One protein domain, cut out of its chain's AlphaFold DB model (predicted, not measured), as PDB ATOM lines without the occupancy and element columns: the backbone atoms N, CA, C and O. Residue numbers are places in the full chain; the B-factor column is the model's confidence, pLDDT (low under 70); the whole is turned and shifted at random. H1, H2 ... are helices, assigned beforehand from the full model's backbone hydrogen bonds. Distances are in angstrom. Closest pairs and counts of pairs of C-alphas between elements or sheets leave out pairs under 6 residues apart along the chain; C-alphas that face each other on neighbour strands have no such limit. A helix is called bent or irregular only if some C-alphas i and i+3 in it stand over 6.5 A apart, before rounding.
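AT A GLANCE: This is residues 288 to 330 of the 330 residues of the protein "PDDEXK_1 domain-containing protein" of Candidatus Poseidoniales archaeon (UniProt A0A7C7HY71). This is a domain of little regular structure: two short helices, H1 and then H2, stand in a small body of loops, and a tail, residues 324 to 330, sticks out and makes the length. After H2 the chain folds back on itself, with residues 308 to 309 paired antiparallel with 319 to 320. The printed part has 43 residues, 11 of them in named helices, with no named strand; its class is all helix. It is loose, with a radius of gyration of the C-alphas of 11.8 A and spans of 41 by 20 by 18 A.

IN THESE COORDINATES: Find C-alpha 292 at (-25.314, 34.916, -27.604); from there H1, residues 292 to 298, runs 9.4 A. It is irregular: C-alphas 293 and 296 are 8.0 A apart. H2, residues 302 to 305, ends at C-alpha 305 at (-33.788, 21.819, -24.182), 5.5 A from C-alpha 302.

HOW THE PARTS SIT: Look at Cys 298 and Tyr 304: their C-alphas, the closest of H1 and H2, are 6.0 A apart, and the helices are close but not clearly touching. In H1, 0 of 3 O i to N i+4 pairs and 3 of 4 O i to N i+3 pairs are within hydrogen-bond range; H2 is too short for an i+4 pair.

THE WHOLE: The C-alphas of Glu 288 and Ser 330, the two farthest apart, are 41.7 A apart. The printed part has no cut, and the link from H1 to H2 is tight. Residues 305 to 307 and 322 to 330 have pLDDT under 70.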
ATOM      1  N   GLU A 288     -16.451  24.938 -26.897       82.50
ATOM      2  CA  GLU A 288     -16.810  26.261 -26.407       82.50
ATOM      3  C   GLU A 288     -18.284  26.570 -26.681       82.50
ATOM      4  O   GLU A 288     -18.840  26.309 -27.751       82.50
ATOM      5  N   ARG A 289     -18.929  27.176 -25.685       87.00
ATOM      6  CA  ARG A 289     -20.303  27.652 -25.822       87.00
ATOM      7  C   ARG A 289     -20.367  28.711 -26.916       87.00
ATOM      8  O   ARG A 289     -19.551  29.632 -26.932       87.00
ATOM      9  N   LEU A 290     -21.389  28.625 -27.761       87.81
ATOM     10  CA  LEU A 290     -21.609  29.594 -28.832       87.81
ATOM     11  C   LEU A 290     -21.902  30.998 -28.277       87.81
ATOM     12  O   LEU A 290     -22.542  31.107 -27.228       87.81
ATOM     13  N   PRO A 291     -21.499  32.079 -28.966       90.12
ATOM     14  CA  PRO A 291     -21.873  33.446 -28.599       90.12
ATOM     15  C   PRO A 291     -23.397  33.638 -28.516       90.12
ATOM     16  O   PRO A 291     -24.161  32.914 -29.159       90.12
ATOM     17  N   LYS A 292     -23.866  34.638 -27.753       86.75
ATOM     18  CA  LYS A 292     -25.314  34.916 -27.604       86.75
ATOM     19  C   LYS A 292     -26.001  35.195 -28.935       86.75
ATOM     20  O   LYS A 292     -27.161  34.837 -29.115       86.75
ATOM     21  N   GLU A 293     -25.277  35.814 -29.854       87.00
ATOM     22  CA  GLU A 293     -25.730  36.190 -31.190       87.00
ATOM     23  C   GLU A 293     -26.098  34.960 -32.030       87.00
ATOM     24  O   GLU A 293     -26.921  35.055 -32.934       87.00
ATOM     25  N   GLN A 294     -25.539  33.793 -31.695       84.06
ATOM     26  CA  GLN A 294     -25.817  32.510 -32.339       84.06
ATOM     27  C   GLN A 294     -26.792  31.646 -31.525       84.06
ATOM     28  O   GLN A 294     -26.868  30.430 -31.704       84.06
ATOM     29  N   GLY A 295     -27.554  32.258 -30.612       81.00
ATOM     30  CA  GLY A 295     -28.394  31.519 -29.675       81.00
ATOM     31  C   GLY A 295     -29.499  30.678 -30.316       81.00
ATOM     32  O   GLY A 295     -29.910  29.675 -29.733       81.00
ATOM     33  N   GLU A 296     -29.928  31.022 -31.532       81.88
ATOM     34  CA  GLU A 296     -30.888  30.221 -32.304       81.88
ATOM     35  C   GLU A 296     -30.341  28.828 -32.664       81.88
ATOM     36  O   GLU A 296     -31.098  27.863 -32.690       81.88
ATOM     37  N   ILE A 297     -29.022  28.669 -32.840       82.62
ATOM     38  CA  ILE A 297     -28.407  27.353 -33.086       82.62
ATOM     39  C   ILE A 297     -28.547  26.467 -31.842       82.62
ATOM     40  O   ILE A 297     -28.897  25.292 -31.922       82.62
ATOM     41  N   CYS A 298     -28.341  27.030 -30.646       83.88
ATOM     42  CA  CYS A 298     -28.562  26.287 -29.406       83.88
ATOM     43  C   CYS A 298     -30.031  25.867 -29.256       83.88
ATOM     44  O   CYS A 298     -30.308  24.808 -28.702       83.88
ATOM     45  N   ARG A 299     -30.966  26.644 -29.812       80.50
ATOM     46  CA  ARG A 299     -32.400  26.341 -29.858       80.50
ATOM     47  C   ARG A 299     -32.798  25.261 -30.864       80.50
ATOM     48  O   ARG A 299     -33.989  25.051 -31.082       80.50
ATOM     49  N   THR A 300     -31.868  24.505 -31.415       78.94
ATOM     50  CA  THR A 300     -32.168  23.224 -32.074       78.94
ATOM     51  C   THR A 300     -31.386  22.070 -31.444       78.94
ATOM     52  O   THR A 300     -31.563  20.912 -31.815       78.94
ATOM     53  N   CYS A 301     -30.563  22.362 -30.430       79.88
ATOM     54  CA  CYS A 301     -29.669  21.407 -29.801       79.88
ATOM     55  C   CYS A 301     -30.352  20.668 -28.633       79.88
ATOM     56  O   CYS A 301     -30.868  21.310 -27.709       79.88
ATOM     57  N   PRO A 302     -30.305  19.323 -28.584       78.25
ATOM     58  CA  PRO A 302     -30.901  18.555 -27.490       78.25
ATOM     59  C   PRO A 302     -30.281  18.883 -26.122       78.25
ATOM     60  O   PRO A 302     -30.982  18.851 -25.113       78.25
ATOM     61  N   TYR A 303     -29.006  19.291 -26.085       82.31
ATOM     62  CA  TYR A 303     -28.316  19.715 -24.860       82.31
ATOM     63  C   TYR A 303     -28.825  21.048 -24.283       82.31
ATOM     64  O   TYR A 303     -28.539  21.354 -23.122       82.31
ATOM     65  N   TYR A 304     -29.575  21.836 -25.064       82.94
ATOM     66  CA  TYR A 304     -30.172  23.099 -24.620       82.94
ATOM     67  C   TYR A 304     -31.566  22.924 -23.995       82.94
ATOM     68  O   TYR A 304     -31.918  23.653 -23.061       82.94
ATOM     69  N   TYR A 305     -32.357  21.967 -24.501       69.50
ATOM     70  CA  TYR A 305     -33.788  21.819 -24.182       69.50
ATOM     71  C   TYR A 305     -34.146  20.779 -23.126       69.50
ATOM     72  O   TYR A 305     -35.304  20.713 -22.701       69.50
ATOM     73  N   SER A 306     -33.200  19.953 -22.695       66.31
ATOM     74  CA  SER A 306     -33.441  18.999 -21.616       66.31
ATOM     75  C   SER A 306     -33.759  19.714 -20.293       66.31
ATOM     76  O   SER A 306     -33.318  20.835 -20.044       66.31
ATOM     77  N   GLY A 307     -34.505  19.050 -19.396       69.62
ATOM     78  CA  GLY A 307     -34.818  19.582 -18.052       69.62
ATOM     79  C   GLY A 307     -33.577  19.912 -17.203       69.62
ATOM     80  O   GLY A 307     -33.660  20.648 -16.221       69.62
ATOM     81  N   ILE A 308     -32.423  19.396 -17.622       80.56
ATOM     82  CA  ILE A 308     -31.090  19.824 -17.215       80.56
ATOM     83  C   ILE A 308     -30.412  20.364 -18.474       80.56
ATOM     84  O   ILE A 308     -30.173  19.600 -19.406       80.56
ATOM     85  N   ARG A 309     -30.110  21.659 -18.520       85.38
ATOM     86  CA  ARG A 309     -29.421  22.289 -19.645       85.38
ATOM     87  C   ARG A 309     -27.924  22.022 -19.537       85.38
ATOM     88  O   ARG A 309     -27.270  22.559 -18.645       85.38
ATOM     89  N   LEU A 310     -27.403  21.196 -20.437       83.38
ATOM     90  CA  LEU A 310     -25.990  20.809 -20.465       83.38
ATOM     91  C   LEU A 310     -25.141  21.803 -21.268       83.38
ATOM     92  O   LEU A 310     -23.983  22.012 -20.938       83.38
ATOM     93  N   CYS A 311     -25.723  22.476 -22.265       86.94
ATOM     94  CA  CYS A 311     -25.052  23.521 -23.041       86.94
ATOM     95  C   CYS A 311     -26.035  24.646 -23.413       86.94
ATOM     96  O   CYS A 311     -27.250  24.500 -23.290       86.94
ATOM     97  N   GLY A 312     -25.522  25.794 -23.848       86.88
ATOM     98  CA  GLY A 312     -26.312  26.926 -24.329       86.88
ATOM     99  C   GLY A 312     -25.440  28.129 -24.682       86.88
ATOM    100  O   GLY A 312     -24.229  28.080 -24.465       86.88
ATOM    101  N   PRO A 313     -26.028  29.236 -25.153       90.81
ATOM    102  CA  PRO A 313     -25.276  30.415 -25.582       90.81
ATOM    103  C   PRO A 313     -24.508  31.037 -24.415       90.81
ATOM    104  O   PRO A 313     -24.993  31.000 -23.284       90.81
ATOM    105  N   GLN A 314     -23.327  31.604 -24.647       90.94
ATOM    106  CA  GLN A 314     -22.476  32.194 -23.612       90.94
ATOM    107  C   GLN A 314     -23.264  33.139 -22.690       90.94
ATOM    108  O   GLN A 314     -24.106  33.926 -23.114       90.94
ATOM    109  N   GLY A 315     -23.007  33.050 -21.386       86.06
ATOM    110  CA  GLY A 315     -23.693  33.872 -20.386       86.06
ATOM    111  C   GLY A 315     -25.124  33.440 -20.039       86.06
ATOM    112  O   GLY A 315     -25.733  34.076 -19.182       86.06
ATOM    113  N   GLU A 316     -25.670  32.375 -20.637       87.69
ATOM    114  CA  GLU A 316     -26.869  31.720 -20.095       87.69
ATOM    115  C   GLU A 316     -26.515  30.745 -18.952       87.69
ATOM    116  O   GLU A 316     -25.456  30.105 -18.994       87.69
ATOM    117  N   PRO A 317     -27.373  30.590 -17.929       85.50
ATOM    118  CA  PRO A 317     -27.165  29.582 -16.894       85.50
ATOM    119  C   PRO A 317     -27.328  28.163 -17.463       85.50
ATOM    120  O   PRO A 317     -28.158  27.928 -18.345       85.50
ATOM    121  N   LEU A 318     -26.528  27.232 -16.938       87.56
ATOM    122  CA  LEU A 318     -26.607  25.787 -17.189       87.56
ATOM    123  C   LEU A 318     -27.195  25.071 -15.960       87.56
ATOM    124  O   LEU A 318     -27.344  25.670 -14.895       87.56
ATOM    125  N   GLY A 319     -27.499  23.780 -16.093       82.81
ATOM    126  CA  GLY A 319     -28.062  22.956 -15.024       82.81
ATOM    127  C   GLY A 319     -29.589  22.920 -15.039       82.81
ATOM    128  O   GLY A 319     -30.212  23.045 -16.091       82.81
ATOM    129  N   ILE A 320     -30.214  22.683 -13.884       80.75
ATOM    130  CA  ILE A 320     -31.677  22.572 -13.789       80.75
ATOM    131  C   ILE A 320     -32.297  23.935 -14.091       80.75
ATOM    132  O   ILE A 320     -32.159  24.876 -13.310       80.75
ATOM    133  N   VAL A 321     -33.007  24.029 -15.212       72.94
ATOM    134  CA  VAL A 321     -33.723  25.248 -15.588       72.94
ATOM    135  C   VAL A 321     -35.172  25.073 -15.152       72.94
ATOM    136  O   VAL A 321     -35.936  24.327 -15.764       72.94
ATOM    137  N   THR A 322     -35.570  25.729 -14.061       59.09
ATOM    138  CA  THR A 322     -36.985  25.806 -13.687       59.09
ATOM    139  C   THR A 322     -37.728  26.523 -14.806       59.09
ATOM    140  O   THR A 322     -37.446  27.694 -15.064       59.09
ATOM    141  N   LYS A 323     -38.669  25.844 -15.479       51.34
ATOM    142  CA  LYS A 323     -39.619  26.525 -16.368       51.34
ATOM    143  C   LYS A 323     -40.292  27.621 -15.546       51.34
ATOM    144  O   LYS A 323     -41.046  27.309 -14.627       51.34
ATOM    145  N   ALA A 324     -40.002  28.883 -15.846       40.97
ATOM    146  CA  ALA A 324     -40.822  29.973 -15.354       40.97
ATOM    147  C   ALA A 324     -42.233  29.723 -15.896       40.97
ATOM    148  O   ALA A 324     -42.443  29.689 -17.110       40.97
ATOM    149  N   VAL A 325     -43.179  29.454 -14.997       36.81
ATOM    150  CA  VAL A 325     -44.600  29.548 -15.326       36.81
ATOM    151  C   VAL A 325     -44.807  30.987 -15.803       36.81
ATOM    152  O   VAL A 325     -44.378  31.893 -15.085       36.81
ATOM    153  N   PRO A 326     -45.380  31.230 -16.993       35.12
ATOM    154  CA  PRO A 326     -45.651  32.590 -17.427       35.12
ATOM    155  C   PRO A 326     -46.540  33.267 -16.381       35.12
ATOM    156  O   PRO A 326     -47.657  32.814 -16.124       35.12
ATOM    157  N   GLU A 327     -46.040  34.324 -15.744       36.12
ATOM    158  CA  GLU A 327     -46.881  35.223 -14.962       36.12
ATOM    159  C   GLU A 327     -47.873  35.875 -15.930       36.12
ATOM    160  O   GLU A 327     -47.480  36.645 -16.806       36.12
ATOM    161  N   GLY A 328     -49.155  35.530 -15.800       41.94
ATOM    162  CA  GLY A 328     -50.229  36.160 -16.567       41.94
ATOM    163  C   GLY A 328     -51.205  35.202 -17.242       41.94
ATOM    164  O   GLY A 328     -51.494  35.371 -18.422       41.94
ATOM    165  N   VAL A 329     -51.760  34.238 -16.502       38.53
ATOM    166  CA  VAL A 329     -53.106  33.724 -16.797       38.53
ATOM    167  C   VAL A 329     -53.889  33.680 -15.487       38.53
ATOM    168  O   VAL A 329     -53.812  32.717 -14.726       38.53
ATOM    169  N   SER A 330     -54.600  34.775 -15.225       36.22
ATOM    170  CA  SER A 330     -55.828  34.810 -14.428       36.22
ATOM    171  C   SER A 330     -56.965  35.192 -15.357       36.22
ATOM    172  O   SER A 330     -56.766  36.214 -16.058       36.22
TER     173      SER A 330